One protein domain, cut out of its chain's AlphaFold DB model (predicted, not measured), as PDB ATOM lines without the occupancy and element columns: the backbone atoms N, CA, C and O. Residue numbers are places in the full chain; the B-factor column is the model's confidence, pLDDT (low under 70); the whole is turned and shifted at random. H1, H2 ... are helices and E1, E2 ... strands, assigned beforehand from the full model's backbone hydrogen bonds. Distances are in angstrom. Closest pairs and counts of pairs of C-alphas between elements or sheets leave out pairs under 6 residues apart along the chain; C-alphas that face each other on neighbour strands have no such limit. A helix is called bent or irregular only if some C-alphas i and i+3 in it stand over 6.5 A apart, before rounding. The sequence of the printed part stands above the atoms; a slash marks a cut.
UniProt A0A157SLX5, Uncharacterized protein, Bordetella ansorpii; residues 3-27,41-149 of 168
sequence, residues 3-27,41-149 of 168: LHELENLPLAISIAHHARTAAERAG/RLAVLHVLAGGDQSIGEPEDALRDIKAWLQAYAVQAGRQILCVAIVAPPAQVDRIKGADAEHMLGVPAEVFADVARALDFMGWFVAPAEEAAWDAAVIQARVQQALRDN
ATOM      1  N   LEU A   3     184.687 171.240 126.228       60.16
ATOM      2  CA  LEU A   3     185.709 172.288 126.236       60.16
ATOM      3  C   LEU A   3     185.020 173.655 126.286       60.16
ATOM      4  O   LEU A   3     184.071 173.865 125.531       60.16
ATOM      5  N   HIS A   4     185.505 174.552 127.148       57.25
ATOM      6  CA  HIS A   4     185.054 175.944 127.220       57.25
ATOM      7  C   HIS A   4     186.218 176.875 126.885       57.25
ATOM      8  O   HIS A   4     187.221 176.862 127.596       57.25
ATOM      9  N   GLU A   5     186.085 177.685 125.836       61.75
ATOM     10  CA  GLU A   5     187.066 178.720 125.483       61.75
ATOM     11  C   GLU A   5     186.471 180.118 125.691       61.75
ATOM     12  O   GLU A   5     185.375 180.415 125.210       61.75
ATOM     13  N   LEU A   6     187.209 180.973 126.412       58.31
ATOM     14  CA  LEU A   6     186.800 182.332 126.804       58.31
ATOM     15  C   LEU A   6     187.755 183.425 126.316       58.31
ATOM     16  O   LEU A   6     187.563 184.596 126.631       58.31
ATOM     17  N   GLU A   7     188.800 183.061 125.575       59.75
ATOM     18  CA  GLU A   7     189.808 184.015 125.093       59.75
ATOM     19  C   GLU A   7     189.252 185.004 124.056       59.75
ATOM     20  O   GLU A   7     189.883 186.017 123.780       59.75
ATOM     21  N   ASN A   8     188.063 184.728 123.509       57.59
ATOM     22  CA  ASN A   8     187.438 185.495 122.434       57.59
ATOM     23  C   ASN A   8     186.292 186.382 122.935       57.59
ATOM     24  O   ASN A   8     185.333 186.595 122.196       57.59
ATOM     25  N   LEU A   9     186.334 186.856 124.191       61.47
ATOM     26  CA  LEU A   9     185.287 187.740 124.713       61.47
ATOM     27  C   LEU A   9     184.961 188.855 123.697       61.47
ATOM     28  O   LEU A   9     185.880 189.509 123.205       61.47
ATOM     29  N   PRO A  10     183.672 189.087 123.390       69.31
ATOM     30  CA  PRO A  10     182.480 188.643 124.125       69.31
ATOM     31  C   PRO A  10     181.913 187.262 123.716       69.31
ATOM     32  O   PRO A  10     180.757 186.974 124.017       69.31
ATOM     33  N   LEU A  11     182.680 186.399 123.046       75.31
ATOM     34  CA  LEU A  11     182.278 185.042 122.663       75.31
ATOM     35  C   LEU A  11     182.722 183.985 123.683       75.31
ATOM     36  O   LEU A  11     183.904 183.885 124.012       75.31
ATOM     37  N   ALA A  12     181.788 183.128 124.095       77.94
ATOM     38  CA  ALA A  12     182.092 181.850 124.735       77.94
ATOM     39  C   ALA A  12     181.825 180.691 123.776       77.94
ATOM     40  O   ALA A  12     180.751 180.604 123.178       77.94
ATOM     41  N   ILE A  13     182.787 179.778 123.672       77.88
ATOM     42  CA  ILE A  13     182.682 178.574 122.845       77.88
ATOM     43  C   ILE A  13     182.551 177.369 123.770       77.88
ATOM     44  O   ILE A  13     183.354 177.203 124.683       77.88
ATOM     45  N   SER A  14     181.554 176.523 123.521       78.31
ATOM     46  CA  SER A  14     181.326 175.264 124.230       78.31
ATOM     47  C   SER A  14     181.212 174.119 123.232       78.31
ATOM     48  O   SER A  14     180.343 174.152 122.367       78.31
ATOM     49  N   ILE A  15     182.046 173.088 123.355       77.56
ATOM     50  CA  ILE A  15     182.050 171.935 122.436       77.56
ATOM     51  C   ILE A  15     181.669 170.671 123.199       77.56
ATOM     52  O   ILE A  15     182.355 170.324 124.151       77.56
ATOM     53  N   ALA A  16     180.620 169.958 122.786       74.38
ATOM     54  CA  ALA A  16     180.166 168.710 123.402       74.38
ATOM     55  C   ALA A  16     180.297 167.509 122.447       74.38
ATOM     56  O   ALA A  16     179.807 167.544 121.325       74.38
ATOM     57  N   HIS A  17     180.910 166.413 122.914       67.19
ATOM     58  CA  HIS A  17     181.217 165.225 122.092       67.19
ATOM     59  C   HIS A  17     180.338 163.990 122.344       67.19
ATOM     60  O   HIS A  17     180.530 162.965 121.700       67.19
ATOM     61  N   HIS A  18     179.412 164.022 123.299       60.38
ATOM     62  CA  HIS A  18     178.512 162.897 123.561       60.38
ATOM     63  C   HIS A  18     177.244 163.369 124.264       60.38
ATOM     64  O   HIS A  18     177.248 164.411 124.930       60.38
ATOM     65  N   ALA A  19     176.190 162.554 124.172       58.56
ATOM     66  CA  ALA A  19     175.005 162.731 124.990       58.56
ATOM     67  C   ALA A  19     175.443 162.660 126.457       58.56
ATOM     68  O   ALA A  19     176.092 161.700 126.888       58.56
ATOM     69  N   ARG A  20     175.170 163.720 127.217       61.88
ATOM     70  CA  ARG A  20     175.584 163.800 128.618       61.88
ATOM     71  C   ARG A  20     174.597 163.030 129.475       61.88
ATOM     72  O   ARG A  20     173.391 163.268 129.408       61.88
ATOM     73  N   THR A  21     175.096 162.139 130.322       54.97
ATOM     74  CA  THR A  21     174.293 161.548 131.400       54.97
ATOM     75  C   THR A  21     173.934 162.611 132.440       54.97
ATOM     76  O   THR A  21     174.640 163.603 132.587       54.97
ATOM     77  N   ALA A  22     172.872 162.395 133.227       51.91
ATOM     78  CA  ALA A  22     172.459 163.314 134.301       51.91
ATOM     79  C   ALA A  22     173.590 163.749 135.243       51.91
ATOM     80  O   ALA A  22     173.625 164.902 135.663       51.91
ATOM     81  N   ALA A  23     174.526 162.844 135.533       42.69
ATOM     82  CA  ALA A  23     175.671 163.119 136.390       42.69
ATOM     83  C   ALA A  23     176.741 163.974 135.687       42.69
ATOM     84  O   ALA A  23     177.296 164.883 136.296       42.69
ATOM     85  N   GLU A  24     176.995 163.740 134.398       53.97
ATOM     86  CA  GLU A  24     177.921 164.560 133.607       53.97
ATOM     87  C   GLU A  24     177.351 165.961 133.354       53.97
ATOM     88  O   GLU A  24     178.102 166.931 133.305       53.97
ATOM     89  N   ARG A  25     176.022 166.094 133.261       57.81
ATOM     90  CA  ARG A  25     175.330 167.380 133.076       57.81
ATOM     91  C   ARG A  25     175.603 168.378 134.207       57.81
ATOM     92  O   ARG A  25     175.752 169.562 133.925       57.81
ATOM     93  N   ALA A  26     175.757 167.911 135.448       47.56
ATOM     94  CA  ALA A  26     175.992 168.767 136.614       47.56
ATOM     95  C   ALA A  26     177.409 169.379 136.683       47.56
ATOM     96  O   ALA A  26     177.590 170.393 137.350       47.56
ATOM     97  N   GLY A  27     178.403 168.785 136.007       49.16
ATOM     98  CA  GLY A  27     179.808 169.232 136.046       49.16
ATOM     99  C   GLY A  27     180.409 169.611 134.690       49.16
ATOM    100  O   GLY A  27     181.548 170.062 134.628       49.16
ATOM    101  N   ARG A  41     178.362 191.698 128.383       75.50
ATOM    102  CA  ARG A  41     177.632 191.050 127.292       75.50
ATOM    103  C   ARG A  41     178.351 189.792 126.829       75.50
ATOM    104  O   ARG A  41     179.576 189.800 126.715       75.50
ATOM    105  N   LEU A  42     177.592 188.734 126.555       77.94
ATOM    106  CA  LEU A  42     178.131 187.456 126.100       77.94
ATOM    107  C   LEU A  42     177.296 186.872 124.961       77.94
ATOM    108  O   LEU A  42     176.080 186.750 125.087       77.94
ATOM    109  N   ALA A  43     177.953 186.441 123.891       83.81
ATOM    110  CA  ALA A  43     177.378 185.556 122.889       83.81
ATOM    111  C   ALA A  43     177.924 184.134 123.084       83.81
ATOM    112  O   ALA A  43     179.087 183.948 123.445       83.81
ATOM    113  N   VAL A  44     177.086 183.123 122.863       85.12
ATOM    114  CA  VAL A  44     177.446 181.717 123.087       85.12
ATOM    115  C   VAL A  44     177.395 180.944 121.782       85.12
ATOM    116  O   VAL A  44     176.359 180.910 121.125       85.12
ATOM    117  N   LEU A  45     178.482 180.248 121.463       87.19
ATOM    118  CA  LEU A  45     178.534 179.238 120.414       87.19
ATOM    119  C   LEU A  45     178.622 177.849 121.054       87.19
ATOM    120  O   LEU A  45     179.611 177.527 121.712       87.19
ATOM    121  N   HIS A  46     177.608 177.012 120.851       86.56
ATOM    122  CA  HIS A  46     177.596 175.625 121.308       86.56
ATOM    123  C   HIS A  46     177.733 174.659 120.129       86.56
ATOM    124  O   HIS A  46     176.914 174.695 119.222       86.56
ATOM    125  N   VAL A  47     178.735 173.781 120.130       85.81
ATOM    126  CA  VAL A  47     179.015 172.845 119.031       85.81
ATOM    127  C   VAL A  47     178.815 171.404 119.493       85.81
ATOM    128  O   VAL A  47     179.467 170.945 120.429       85.81
ATOM    129  N   LEU A  48     177.941 170.670 118.809       82.38
ATOM    130  CA  LEU A  48     177.645 169.256 119.043       82.38
ATOM    131  C   LEU A  48     178.510 168.408 118.099       82.38
ATOM    132  O   LEU A  48     178.179 168.181 116.938       82.38
ATOM    133  N   ALA A  49     179.663 167.977 118.599       74.31
ATOM    134  CA  ALA A  49     180.766 167.431 117.815       74.31
ATOM    135  C   ALA A  49     180.851 165.894 117.793       74.31
ATOM    136  O   ALA A  49     181.735 165.345 117.143       74.31
ATOM    137  N   GLY A  50     179.976 165.167 118.492       67.88
ATOM    138  CA  GLY A  50     180.047 163.699 118.557       67.88
ATOM    139  C   GLY A  50     179.197 162.954 117.521       67.88
ATOM    140  O   GLY A  50     178.845 161.794 117.737       67.88
ATOM    141  N   GLY A  51     178.819 163.618 116.425       66.94
ATOM    142  CA  GLY A  51     177.978 163.040 115.373       66.94
ATOM    143  C   GLY A  51     176.550 162.725 115.836       66.94
ATOM    144  O   GLY A  51     176.115 163.159 116.905       66.94
ATOM    145  N   ASP A  52     175.812 161.949 115.043       64.56
ATOM    146  CA  ASP A  52     174.372 161.712 115.250       64.56
ATOM    147  C   ASP A  52     174.031 161.056 116.594       64.56
ATOM    148  O   ASP A  52     172.939 161.238 117.120       64.56
ATOM    149  N   GLN A  53     174.980 160.322 117.180       63.34
ATOM    150  CA  GLN A  53     174.791 159.608 118.448       63.34
ATOM    151  C   GLN A  53     175.122 160.462 119.678       63.34
ATOM    152  O   GLN A  53     174.946 160.026 120.815       63.34
ATOM    153  N   SER A  54     175.622 161.682 119.467       58.94
ATOM    154  CA  SER A  54     175.968 162.606 120.551       58.94
ATOM    155  C   SER A  54     174.810 163.468 121.027       58.94
ATOM    156  O   SER A  54     174.947 164.179 122.023       58.94
ATOM    157  N   ILE A  55     173.671 163.384 120.347       63.00
ATOM    158  CA  ILE A  55     172.491 164.180 120.641       63.00
ATOM    159  C   ILE A  55     171.442 163.224 121.200       63.00
ATOM    160  O   ILE A  55     170.976 162.321 120.510       63.00
ATOM    161  N   GLY A  56     171.144 163.387 122.493       69.75
ATOM    162  CA  GLY A  56     170.009 162.730 123.142       69.75
ATOM    163  C   GLY A  56     168.688 163.346 122.674       69.75
ATOM    164  O   GLY A  56     168.537 163.691 121.503       69.75
ATOM    165  N   GLU A  57     167.734 163.536 123.582       77.81
ATOM    166  CA  GLU A  57     166.558 164.345 123.249       77.81
ATOM    167  C   GLU A  57     166.956 165.832 123.127       77.81
ATOM    168  O   GLU A  57     167.618 166.356 124.033       77.81
ATOM    169  N   PRO A  58     166.611 166.526 122.022       76.69
ATOM    170  CA  PRO A  58     166.964 167.933 121.812       76.69
ATOM    171  C   PRO A  58     166.545 168.854 122.958       76.69
ATOM    172  O   PRO A  58     167.297 169.745 123.348       76.69
ATOM    173  N   GLU A  59     165.375 168.611 123.542       79.62
ATOM    174  CA  GLU A  59     164.828 169.379 124.655       79.62
ATOM    175  C   GLU A  59     165.692 169.246 125.909       79.62
ATOM    176  O   GLU A  59     165.837 170.207 126.665       79.62
ATOM    177  N   ASP A  60     166.289 168.074 126.137       75.69
ATOM    178  CA  ASP A  60     167.221 167.874 127.244       75.69
ATOM    179  C   ASP A  60     168.504 168.679 127.010       75.69
ATOM    180  O   ASP A  60     168.972 169.364 127.921       75.69
ATOM    181  N   ALA A  61     169.027 168.682 125.779       74.06
ATOM    182  CA  ALA A  61     170.199 169.477 125.421       74.06
ATOM    183  C   ALA A  61     169.941 170.990 125.568       74.06
ATOM    184  O   ALA A  61     170.764 171.710 126.135       74.06
ATOM    185  N   LEU A  62     168.778 171.477 125.126       79.81
ATOM    186  CA  LEU A  62     168.384 172.881 125.273       79.81
ATOM    187  C   LEU A  62     168.137 173.259 126.737       79.81
ATOM    188  O   LEU A  62     168.526 174.346 127.166       79.81
ATOM    189  N   ARG A  63     167.549 172.365 127.541       81.38
ATOM    190  CA  ARG A  63     167.365 172.588 128.982       81.38
ATOM    191  C   ARG A  63     168.702 172.701 129.710       81.38
ATOM    192  O   ARG A  63     168.829 173.536 130.605       81.38
ATOM    193  N   ASP A  64     169.698 171.922 129.304       75.25
ATOM    194  CA  ASP A  64     171.049 172.004 129.863       75.25
ATOM    195  C   ASP A  64     171.723 173.332 129.541       75.25
ATOM    196  O   ASP A  64     172.317 173.955 130.423       75.25
ATOM    197  N   ILE A  65     171.615 173.776 128.285       77.00
ATOM    198  CA  ILE A  65     172.113 175.088 127.864       77.00
ATOM    199  C   ILE A  65     171.410 176.177 128.680       77.00
ATOM    200  O   ILE A  65     172.081 177.027 129.260       77.00
ATOM    201  N   LYS A  66     170.081 176.116 128.824       81.38
ATOM    202  CA  LYS A  66     169.301 177.074 129.622       81.38
ATOM    203  C   LYS A  66     169.769 177.146 131.073       81.38
ATOM    204  O   LYS A  66     169.997 178.240 131.582       81.38
ATOM    205  N   ALA A  67     169.907 176.001 131.738       76.75
ATOM    206  CA  ALA A  67     170.320 175.942 133.138       76.75
ATOM    207  C   ALA A  67     171.706 176.571 133.338       76.75
ATOM    208  O   ALA A  67     171.930 177.317 134.292       76.75
ATOM    209  N   TRP A  68     172.620 176.321 132.400       75.50
ATOM    210  CA  TRP A  68     173.939 176.935 132.403       75.50
ATOM    211  C   TRP A  68     173.896 178.450 132.159       75.50
ATOM    212  O   TRP A  68     174.508 179.199 132.922       75.50
ATOM    213  N   LEU A  69     173.133 178.919 131.165       75.31
ATOM    214  CA  LEU A  69     172.959 180.352 130.897       75.31
ATOM    215  C   LEU A  69     172.359 181.083 132.101       75.31
ATOM    216  O   LEU A  69     172.795 182.180 132.429       75.31
ATOM    217  N   GLN A  70     171.389 180.473 132.784       75.19
ATOM    218  CA  GLN A  70     170.778 181.036 133.987       75.19
ATOM    219  C   GLN A  70     171.773 181.116 135.146       75.19
ATOM    220  O   GLN A  70     171.857 182.154 135.800       75.19
ATOM    221  N   ALA A  71     172.557 180.059 135.379       69.88
ATOM    222  CA  ALA A  71     173.619 180.079 136.384       69.88
ATOM    223  C   ALA A  71     174.636 181.197 136.100       69.88
ATOM    224  O   ALA A  71     175.011 181.927 137.014       69.88
ATOM    225  N   TYR A  72     175.016 181.386 134.833       67.88
ATOM    226  CA  TYR A  72     175.902 182.469 134.417       67.88
ATOM    227  C   TYR A  72     175.270 183.856 134.584       67.88
ATOM    228  O   TYR A  72     175.861 184.719 135.224       67.88
ATOM    229  N   ALA A  73     174.063 184.076 134.062       66.06
ATOM    230  CA  ALA A  73     173.385 185.370 134.124       66.06
ATOM    231  C   ALA A  73     173.162 185.828 135.574       66.06
ATOM    232  O   ALA A  73     173.392 186.992 135.898       66.06
ATOM    233  N   VAL A  74     172.782 184.902 136.465       62.88
ATOM    234  CA  VAL A  74     172.555 185.185 137.890       62.88
ATOM    235  C   VAL A  74     173.862 185.435 138.642       62.88
ATOM    236  O   VAL A  74     173.935 186.374 139.427       62.88
ATOM    237  N   GLN A  75     174.895 184.612 138.432       61.50
ATOM    238  CA  GLN A  75     176.138 184.708 139.212       61.50
ATOM    239  C   GLN A  75     177.094 185.786 138.693       61.50
ATOM    240  O   GLN A  75     177.818 186.382 139.487       61.50
ATOM    241  N   ALA A  76     177.105 186.038 137.384       58.97
ATOM    242  CA  ALA A  76     177.995 187.011 136.759       58.97
ATOM    243  C   ALA A  76     177.333 188.380 136.530       58.97
ATOM    244  O   ALA A  76     178.042 189.329 136.208       58.97
ATOM    245  N   GLY A  77     176.004 188.497 136.676       58.44
ATOM    246  CA  GLY A  77     175.272 189.749 136.444       58.44
ATOM    247  C   GLY A  77     175.336 190.229 134.990       58.44
ATOM    248  O   GLY A  77     175.382 191.430 134.742       58.44
ATOM    249  N   ARG A  78     175.402 189.298 134.030       69.19
ATOM    250  CA  ARG A  78     175.673 189.582 132.608       69.19
ATOM    251  C   ARG A  78     174.472 189.335 131.705       69.19
ATOM    252  O   ARG A  78     173.635 188.480 131.984       69.19
ATOM    253  N   GLN A  79     174.446 190.046 130.579       75.81
ATOM    254  CA  GLN A  79     173.449 189.905 129.523       75.81
ATOM    255  C   GLN A  79     173.916 188.897 128.464       75.81
ATOM    256  O   GLN A  79     174.932 189.100 127.794       75.81
ATOM    257  N   ILE A  80     173.150 187.821 128.279       81.88
ATOM    258  CA  ILE A  80     173.306 186.928 127.124       81.88
ATOM    259  C   ILE A  80     172.711 187.628 125.897       81.88
ATOM    260  O   ILE A  80     171.546 188.020 125.916       81.88
ATOM    261  N   LEU A  81     173.519 187.802 124.853       85.56
ATOM    262  CA  LEU A  81     173.131 188.452 123.602       85.56
ATOM    263  C   LEU A  81     172.400 187.490 122.668       85.56
ATOM    264  O   LEU A  81     171.329 187.814 122.165       85.56
ATOM    265  N   CYS A  82     172.993 186.320 122.442       88.44
ATOM    266  CA  CYS A  82     172.438 185.267 121.605       88.44
ATOM    267  C   CYS A  82     173.124 183.922 121.874       88.44
ATOM    268  O   CYS A  82     174.195 183.856 122.493       88.44
ATOM    269  N   VAL A  83     172.503 182.851 121.381       90.38
ATOM    270  CA  VAL A  83     173.034 181.487 121.428       90.38
ATOM    271  C   VAL A  83     172.960 180.870 120.036       90.38
ATOM    272  O   VAL A  83     171.878 180.675 119.496       90.38
ATOM    273  N   ALA A  84     174.100 180.509 119.462       92.50
ATOM    274  CA  ALA A  84     174.141 179.707 118.248       92.50
ATOM    275  C   ALA A  84     174.496 178.261 118.590       92.50
ATOM    276  O   ALA A  84     175.447 178.003 119.331       92.50
ATOM    277  N   ILE A  85     173.743 177.312 118.036       90.50
ATOM    278  CA  ILE A  85     173.968 175.880 118.232       90.50
ATOM    279  C   ILE A  85     174.380 175.274 116.896       90.50
ATOM    280  O   ILE A  85     173.619 175.306 115.938       90.50
ATOM    281  N   VAL A  86     175.572 174.698 116.819       90.06
ATOM    282  CA  VAL A  86     176.045 173.958 115.650       90.06
ATOM    283  C   VAL A  86     175.825 172.476 115.900       90.06
ATOM    284  O   VAL A  86     176.357 171.917 116.859       90.06
ATOM    285  N   ALA A  87     175.045 171.843 115.034       86.81
ATOM    286  CA  ALA A  87     174.698 170.433 115.118       86.81
ATOM    287  C   ALA A  87     175.122 169.678 113.850       86.81
ATOM    288  O   ALA A  87     175.246 170.288 112.785       86.81
ATOM    289  N   PRO A  88     175.301 168.345 113.922       85.31
ATOM    290  CA  PRO A  88     175.425 167.514 112.733       85.31
ATOM    291  C   PRO A  88     174.246 167.769 111.780       85.31
ATOM    292  O   PRO A  88     173.109 167.853 112.256       85.31
ATOM    293  N   PRO A  89     174.466 167.847 110.451       86.19
ATOM    294  CA  PRO A  89     173.416 168.197 109.491       86.19
ATOM    295  C   PRO A  89     172.141 167.354 109.620       86.19
ATOM    296  O   PRO A  89     171.042 167.887 109.515       86.19
ATOM    297  N   ALA A  90     172.278 166.060 109.924       84.19
ATOM    298  CA  ALA A  90     171.153 165.141 110.092       84.19
ATOM    299  C   ALA A  90     170.276 165.432 111.330       84.19
ATOM    300  O   ALA A  90     169.170 164.908 111.430       84.19
ATOM    301  N   GLN A  91     170.753 166.249 112.274       83.12
ATOM    302  CA  GLN A  91     170.061 166.571 113.526       83.12
ATOM    303  C   GLN A  91     169.544 168.014 113.576       83.12
ATOM    304  O   GLN A  91     168.815 168.358 114.505       83.12
ATOM    305  N   VAL A  92     169.891 168.858 112.597       86.44
ATOM    306  CA  VAL A  92     169.516 170.281 112.592       86.44
ATOM    307  C   VAL A  92     168.002 170.449 112.673       86.44
ATOM    308  O   VAL A  92     167.519 171.105 113.591       86.44
ATOM    309  N   ASP A  93     167.251 169.803 111.781       87.62
ATOM    310  CA  ASP A  93     165.789 169.930 111.747       87.62
ATOM    311  C   ASP A  93     165.139 169.392 113.027       87.62
ATOM    312  O   ASP A  93     164.190 169.982 113.545       87.62
ATOM    313  N   ARG A  94     165.700 168.312 113.587       85.12
ATOM    314  CA  ARG A  94     165.232 167.730 114.850       85.12
ATOM    315  C   ARG A  94     165.372 168.726 116.003       85.12
ATOM    316  O   ARG A  94     164.441 168.871 116.785       85.12
ATOM    317  N   ILE A  95     166.509 169.417 116.112       83.62
ATOM    318  CA  ILE A  95     166.737 170.396 117.185       83.62
ATOM    319  C   ILE A  95     165.947 171.683 116.931       83.62
ATOM    320  O   ILE A  95     165.391 172.238 117.875       83.62
ATOM    321  N   LYS A  96     165.829 172.141 115.677       87.31
ATOM    322  CA  LYS A  96     164.979 173.294 115.336       87.31
ATOM    323  C   LYS A  96     163.522 173.072 115.740       87.31
ATOM    324  O   LYS A  96     162.879 174.008 116.200       87.31
ATOM    325  N   GLY A  97     163.022 171.838 115.633       84.25
ATOM    326  CA  GLY A  97     161.675 171.470 116.078       84.25
ATOM    327  C   GLY A  97     161.406 171.699 117.572       84.25
ATOM    328  O   GLY A  97     160.249 171.841 117.953       84.25
ATOM    329  N   ALA A  98     162.451 171.781 118.402       84.81
ATOM    330  CA  ALA A  98     162.336 172.061 119.832       84.81
ATOM    331  C   ALA A  98     162.287 173.566 120.170       84.81
ATOM    332  O   ALA A  98     162.158 173.905 121.341       84.81
ATOM    333  N   ASP A  99     162.373 174.456 119.171       87.31
ATOM    334  CA  ASP A  99     162.296 175.916 119.325       87.31
ATOM    335  C   ASP A  99     163.305 176.467 120.353       87.31
ATOM    336  O   ASP A  99     162.988 176.820 121.495       87.31
ATOM    337  N   ALA A 100     164.575 176.502 119.937       86.69
ATOM    338  CA  ALA A 100     165.686 176.913 120.791       86.69
ATOM    339  C   ALA A 100     165.496 178.321 121.376       86.69
ATOM    340  O   ALA A 100     165.776 178.523 122.558       86.69
ATOM    341  N   GLU A 101     164.996 179.278 120.593       88.50
ATOM    342  CA  GLU A 101     164.744 180.643 121.063       88.50
ATOM    343  C   GLU A 101     163.695 180.657 122.177       88.50
ATOM    344  O   GLU A 101     163.950 181.203 123.257       88.50
ATOM    345  N   HIS A 102     162.557 179.986 121.978       87.81
ATOM    346  CA  HIS A 102     161.522 179.897 123.005       87.81
ATOM    347  C   HIS A 102     162.024 179.193 124.272       87.81
ATOM    348  O   HIS A 102     161.796 179.657 125.394       87.81
ATOM    349  N   MET A 103     162.739 178.075 124.117       85.69
ATOM    350  CA  MET A 103     163.257 177.319 125.253       85.69
ATOM    351  C   MET A 103     164.285 178.114 126.055       85.69
ATOM    352  O   MET A 103     164.236 178.092 127.292       85.69
ATOM    353  N   LEU A 104     165.206 178.804 125.385       84.12
ATOM    354  CA  LEU A 104     166.306 179.523 126.026       84.12
ATOM    355  C   LEU A 104     165.892 180.915 126.523       84.12
ATOM    356  O   LEU A 104     166.456 181.387 127.510       84.12
ATOM    357  N   GLY A 105     164.878 181.536 125.913       86.94
ATOM    358  CA  GLY A 105     164.401 182.878 126.261       86.94
ATOM    359  C   GLY A 105     165.345 184.002 125.821       86.94
ATOM    360  O   GLY A 105     165.296 185.097 126.376       86.94
ATOM    361  N   VAL A 106     166.224 183.715 124.861       87.38
ATOM    362  CA  VAL A 106     167.182 184.638 124.236       87.38
ATOM    363  C   VAL A 106     167.235 184.328 122.741       87.38
ATOM    364  O   VAL A 106     166.959 183.179 122.390       87.38
ATOM    365  N   PRO A 107     167.628 185.282 121.876       92.06
ATOM    366  CA  PRO A 107     167.805 185.007 120.454       92.06
ATOM    367  C   PRO A 107     168.680 183.771 120.244       92.06
ATOM    368  O   PRO A 107     169.830 183.739 120.703       92.06
ATOM    369  N   ALA A 108     168.134 182.739 119.602       92.94
ATOM    370  CA  ALA A 108     168.846 181.480 119.443       92.94
ATOM    371  C   ALA A 108     168.472 180.733 118.168       92.94
ATOM    372  O   ALA A 108     167.309 180.662 117.791       92.94
ATOM    373  N   GLU A 109     169.472 180.128 117.532       94.19
ATOM    374  CA  GLU A 109     169.289 179.454 116.247       94.19
ATOM    375  C   GLU A 109     170.228 178.249 116.105       94.19
ATOM    376  O   GLU A 109     171.306 178.191 116.712       94.19
ATOM    377  N   VAL A 110     169.799 177.268 115.305       91.81
ATOM    378  CA  VAL A 110     170.534 176.023 115.060       91.81
ATOM    379  C   VAL A 110     171.075 175.998 113.631       91.81
ATOM    380  O   VAL A 110     170.347 176.222 112.660       91.81
ATOM    381  N   PHE A 111     172.350 175.651 113.495       93.81
ATOM    382  CA  PHE A 111     173.096 175.658 112.243       93.81
ATOM    383  C   PHE A 111     173.768 174.310 111.984       93.81
ATOM    384  O   PHE A 111     174.158 173.598 112.907       93.81
ATOM    385  N   ALA A 112     173.942 173.981 110.706       91.12
ATOM    386  CA  ALA A 112     174.714 172.815 110.276       91.12
ATOM    387  C   ALA A 112     176.231 173.069 110.286       91.12
ATOM    388  O   ALA A 112     177.024 172.132 110.199       91.12
ATOM    389  N   ASP A 113     176.643 174.337 110.327       89.94
ATOM    390  CA  ASP A 113     178.030 174.749 110.169       89.94
ATOM    391  C   ASP A 113     178.353 175.996 111.002       89.94
ATOM    392  O   ASP A 113     177.487 176.818 111.310       89.94
ATOM    393  N   VAL A 114     179.627 176.111 111.383       89.31
ATOM    394  CA  VAL A 114     180.131 177.189 112.243       89.31
ATOM    395  C   VAL A 114     180.092 178.542 111.534       89.31
ATOM    396  O   VAL A 114     179.842 179.545 112.188       89.31
ATOM    397  N   ALA A 115     180.306 178.592 110.217       89.75
ATOM    398  CA  ALA A 115     180.369 179.857 109.486       89.75
ATOM    399  C   ALA A 115     179.028 180.602 109.558       89.75
ATOM    400  O   ALA A 115     178.983 181.747 109.999       89.75
ATOM    401  N   ARG A 116     177.918 179.916 109.260       91.31
ATOM    402  CA  ARG A 116     176.575 180.504 109.374       91.31
ATOM    403  C   ARG A 116     176.199 180.876 110.806       91.31
ATOM    404  O   ARG A 116     175.509 181.870 111.017       91.31
ATOM    405  N   ALA A 117     176.651 180.092 111.785       91.75
ATOM    406  CA  ALA A 117     176.463 180.426 113.192       91.75
ATOM    407  C   ALA A 117     177.160 181.748 113.547       91.75
ATOM    408  O   ALA A 117     176.563 182.598 114.202       91.75
ATOM    409  N   LEU A 118     178.392 181.956 113.075       88.62
ATOM    410  CA  LEU A 118     179.127 183.203 113.298       88.62
ATOM    411  C   LEU A 118     178.495 184.392 112.568       88.62
ATOM    412  O   LEU A 118     178.418 185.468 113.159       88.62
ATOM    413  N   ASP A 119     177.980 184.199 111.350       88.75
ATOM    414  CA  ASP A 119     177.231 185.240 110.633       88.75
ATOM    415  C   ASP A 119     176.015 185.701 111.449       88.75
ATOM    416  O   ASP A 119     175.817 186.899 111.637       88.75
ATOM    417  N   PHE A 120     175.232 184.760 111.992       91.12
ATOM    418  CA  PHE A 120     174.102 185.057 112.878       91.12
ATOM    419  C   PHE A 120     174.538 185.816 114.135       91.12
ATOM    420  O   PHE A 120     173.940 186.830 114.493       91.12
ATOM    421  N   MET A 121     175.594 185.357 114.802       88.38
ATOM    422  CA  MET A 121     176.066 185.975 116.041       88.38
ATOM    423  C   MET A 121     176.625 187.384 115.818       88.38
ATOM    424  O   MET A 121     176.448 188.247 116.681       88.38
ATOM    425  N   GLY A 122     177.223 187.643 114.652       85.50
ATOM    426  CA  GLY A 122     177.736 188.958 114.265       85.50
ATOM    427  C   GLY A 122     176.671 190.060 114.244       85.50
ATOM    428  O   GLY A 122     177.002 191.223 114.452       85.50
ATOM    429  N   TRP A 123     175.384 189.721 114.088       85.62
ATOM    430  CA  TRP A 123     174.288 190.695 114.204       85.62
ATOM    431  C   TRP A 123     174.100 191.231 115.627       85.62
ATOM    432  O   TRP A 123     173.634 192.354 115.809       85.62
ATOM    433  N   PHE A 124     174.438 190.430 116.639       83.25
ATOM    434  CA  PHE A 124     174.239 190.767 118.051       83.25
ATOM    435  C   PHE A 124     175.509 191.306 118.697       83.25
ATOM    436  O   PHE A 124     175.458 192.175 119.572       83.25
ATOM    437  N   VAL A 125     176.660 190.791 118.266       76.94
ATOM    438  CA  VAL A 125     177.967 191.268 118.701       76.94
ATOM    439  C   VAL A 125     178.308 192.515 117.889       76.94
ATOM    440  O   VAL A 125     179.019 192.462 116.892       76.94
ATOM    441  N   ALA A 126     177.757 193.661 118.303       65.75
ATOM    442  CA  ALA A 126     178.146 194.951 117.738       65.75
ATOM    443  C   ALA A 126     179.670 195.143 117.889       65.75
ATOM    444  O   ALA A 126     180.210 194.806 118.950       65.75
ATOM    445  N   PRO A 127     180.366 195.706 116.883       52.03
ATOM    446  CA  PRO A 127     181.797 195.945 116.961       52.03
ATOM    447  C   PRO A 127     182.028 197.093 117.945       52.03
ATOM    448  O   PRO A 127     182.008 198.262 117.574       52.03
ATOM    449  N   ALA A 128     182.189 196.772 119.229       50.34
ATOM    450  CA  ALA A 128     182.639 197.762 120.200       50.34
ATOM    451  C   ALA A 128     184.091 198.187 119.915       50.34
ATOM    452  O   ALA A 128     184.473 199.276 120.306       50.34
ATOM    453  N   GLU A 129     184.851 197.380 119.171       49.34
ATOM    454  CA  GLU A 129     186.133 197.707 118.552       49.34
ATOM    455  C   GLU A 129     186.348 196.686 117.422       49.34
ATOM    456  O   GLU A 129     186.109 195.493 117.619       49.34
ATOM    457  N   GLU A 130     186.784 197.126 116.239       46.34
ATOM    458  CA  GLU A 130     186.995 196.299 115.029       46.34
ATOM    459  C   GLU A 130     187.941 195.093 115.239       46.34
ATOM    460  O   GLU A 130     188.059 194.236 114.368       46.34
ATOM    461  N   ALA A 131     188.589 194.992 116.404       52.06
ATOM    462  CA  ALA A 131     189.510 193.925 116.776       52.06
ATOM    463  C   ALA A 131     188.868 192.722 117.504       52.06
ATOM    464  O   ALA A 131     189.507 191.677 117.596       52.06
ATOM    465  N   ALA A 132     187.646 192.832 118.045       62.38
ATOM    466  CA  ALA A 132     187.106 191.802 118.950       62.38
ATOM    467  C   ALA A 132     186.349 190.655 118.249       62.38
ATOM    468  O   ALA A 132     186.226 189.568 118.812       62.38
ATOM    469  N   TRP A 133     185.836 190.872 117.032       73.25
ATOM    470  CA  TRP A 133     185.025 189.889 116.301       73.25
ATOM    471  C   TRP A 133     185.618 189.584 114.921       73.25
ATOM    472  O   TRP A 133     185.134 190.051 113.892       73.25
ATOM    473  N   ASP A 134     186.682 188.780 114.900       79.12
ATOM    474  CA  ASP A 134     187.233 188.206 113.670       79.12
ATOM    475  C   ASP A 134     186.666 186.793 113.467       79.12
ATOM    476  O   ASP A 134     187.133 185.811 114.056       79.12
ATOM    477  N   ALA A 135     185.629 186.689 112.630       79.69
ATOM    478  CA  ALA A 135     184.946 185.427 112.356       79.69
ATOM    479  C   ALA A 135     185.886 184.352 111.780       79.69
ATOM    480  O   ALA A 135     185.716 183.172 112.082       79.69
ATOM    481  N   ALA A 136     186.905 184.736 111.003       82.06
ATOM    482  CA  ALA A 136     187.850 183.788 110.422       82.06
ATOM    483  C   ALA A 136     188.792 183.218 111.492       82.06
ATOM    484  O   ALA A 136     189.019 182.005 111.533       82.06
ATOM    485  N   VAL A 137     189.293 184.064 112.399       81.88
ATOM    486  CA  VAL A 137     190.111 183.630 113.544       81.88
ATOM    487  C   VAL A 137     189.298 182.751 114.492       81.88
ATOM    488  O   VAL A 137     189.774 181.690 114.904       81.88
ATOM    489  N   ILE A 138     188.058 183.141 114.800       80.19
ATOM    490  CA  ILE A 138     187.149 182.351 115.639       80.19
ATOM    491  C   ILE A 138     186.876 180.991 114.989       80.19
ATOM    492  O   ILE A 138     187.009 179.957 115.645       80.19
ATOM    493  N   GLN A 139     186.550 180.960 113.696       84.62
ATOM    494  CA  GLN A 139     186.310 179.716 112.970       84.62
ATOM    495  C   GLN A 139     187.547 178.811 112.987       84.62
ATOM    496  O   GLN A 139     187.421 177.619 113.267       84.62
ATOM    497  N   ALA A 140     188.739 179.354 112.729       83.75
ATOM    498  CA  ALA A 140     189.984 178.590 112.765       83.75
ATOM    499  C   ALA A 140     190.238 177.970 114.148       83.75
ATOM    500  O   ALA A 140     190.624 176.803 114.231       83.75
ATOM    501  N   ARG A 141     189.960 178.712 115.228       78.19
ATOM    502  CA  ARG A 141     190.055 178.213 116.607       78.19
ATOM    503  C   ARG A 141     189.042 177.110 116.896       78.19
ATOM    504  O   ARG A 141     189.443 176.058 117.372       78.19
ATOM    505  N   VAL A 142     187.770 177.285 116.528       78.62
ATOM    506  CA  VAL A 142     186.748 176.232 116.689       78.62
ATOM    507  C   VAL A 142     187.174 174.956 115.958       78.62
ATOM    508  O   VAL A 142     187.098 173.867 116.518       78.62
ATOM    509  N   GLN A 143     187.681 175.076 114.729       82.12
ATOM    510  CA  GLN A 143     188.192 173.928 113.974       82.12
ATOM    511  C   GLN A 143     189.423 173.295 114.636       82.12
ATOM    512  O   GLN A 143     189.553 172.073 114.651       82.12
ATOM    513  N   GLN A 144     190.323 174.098 115.205       78.88
ATOM    514  CA  GLN A 144     191.467 173.602 115.968       78.88
ATOM    515  C   GLN A 144     191.012 172.834 117.216       78.88
ATOM    516  O   GLN A 144     191.400 171.683 117.387       78.88
ATOM    517  N   ALA A 145     190.112 173.407 118.010       73.81
ATOM    518  CA  ALA A 145     189.551 172.789 119.204       73.81
ATOM    519  C   ALA A 145     188.829 171.465 118.900       73.81
ATOM    520  O   ALA A 145     188.997 170.488 119.632       73.81
ATOM    521  N   LEU A 146     188.080 171.403 117.793       73.31
ATOM    522  CA  LEU A 146     187.446 170.176 117.300       73.31
ATOM    523  C   LEU A 146     188.473 169.108 116.887       73.31
ATOM    524  O   LEU A 146     188.243 167.924 117.120       73.31
ATOM    525  N   ARG A 147     189.605 169.509 116.290       75.50
ATOM    526  CA  ARG A 147     190.700 168.592 115.918       75.50
ATOM    527  C   ARG A 147     191.460 168.072 117.132       75.50
ATOM    528  O   ARG A 147     191.752 166.881 117.187       75.50
ATOM    529  N   ASP A 148     191.753 168.946 118.090       68.75
ATOM    530  CA  ASP A 148     192.502 168.606 119.305       68.75
ATOM    531  C   ASP A 148     191.676 167.747 120.267       68.75
ATOM    532  O   ASP A 148     192.221 167.029 121.107       68.75
ATOM    533  N   ASN A 149     190.352 167.770 120.109       59.88
ATOM    534  CA  ASN A 149     189.414 167.002 120.908       59.88
ATOM    535  C   ASN A 149     188.504 166.174 119.988       59.88
ATOM    536  O   ASN A 149     187.323 166.470 119.895       59.88
TER     537      ASN A 149
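This is residues 3 to 27 and 41 to 149 of the 168 residues of an uncharacterized protein of Bordetella ansorpii (UniProt A0A157SLX5). A twisted five-stranded sheet forms the middle layer of this domain, with helices H2, H3 and H4 over one face and the helical hairpin of H5 and H6 over the other; short H1 lies off the sheet near H2. The printed part has 134 residues with six named helices and five named strands, in the order E1 E2 H1 E3 H2 E4 H3 H4 E5 H5 H6. The sheet's order is E1 E2 E3 E4 E5, mixed: E1 is antiparallel to E2 and the other neighbours are parallel. The class is mixed, helices and strands; the whole is compact, with a radius of gyration of the C-alphas of 14.0 A and spans of 39 by 33 by 26 A.

Find C-alpha 3 at (185.709, 172.288, 126.236), where E1, residues 3 to 5, begins. E2 follows at residues 11 to 16, then H1 at 22 to 25. Past the cut, E3 runs from C-alpha 41 at (177.632, 191.050, 127.292) to residue 48, 23.3 A. Next come H2, residues 58 to 76, 26.6 A; E4, 79 to 86, 21.3 A; H3, 89 to 96; H4, 100 to 104; E5, 108 to 111; and H5, 114 to 122. H6, residues 135 to 148, 19.7 A, ends at C-alpha 148 (192.502, 168.606, 119.305).

Begin with the sheet, twisted, its C-alphas up to 4.3 A off the best plane. Look for N 5 and O 13 at 3.0 A in the hairpin E1 and E2, N 14 and O 45 at 2.8 A between E2 and E3, N 46 and O 84 at 2.8 A between E3 and E4, and N 111 and O 85 at 2.8 A between E4 and E5. Two strand-helix-strand units, parallel neighbour strands with helices between, have right-handed crossovers: E3, H2, E4 and E4, H3 H4, E5. In three layers, helices on both faces, H2 over E3 and E4 and H3 over E5 share one face, H5 over E4 and H6 over E2 the other. H4 is over E5, on the same face as H2, which it touches at Lys 66 and Leu 104, C-alphas 5.3 A apart. H5 and H6 touch, closest at the C-alphas of Leu 118 and Ala 135, 6.3 A, through residues 135 to 139 of H6 alone, at a steep tilt of 41 degrees, opposite ways. H1 is close to but not clearly touching H2, the C-alphas of Arg 25 and Asp 64 being 7.1 A apart. H2, H4, H5 and H6 have every O i to N i+4 pair within hydrogen-bond range, H1 is too short for one, and H3, irregular with C-alphas 90 and 93 7.4 A apart, has 2 of 4.

The C-alphas farthest apart, of Ala 23 and Glu 130, are 41.1 A apart. Residues 28 to 40 are cut out, with 23.6 A between C-alphas 27 and 41. The link from H5 to H6, residues 123 to 134, is long. The mean pLDDT of the printed part is 75.7; look for values under 70 at residues 3 to 10, 17 to 27, 50 to 56, 71 to 78, 126 to 132 and 148 to 149.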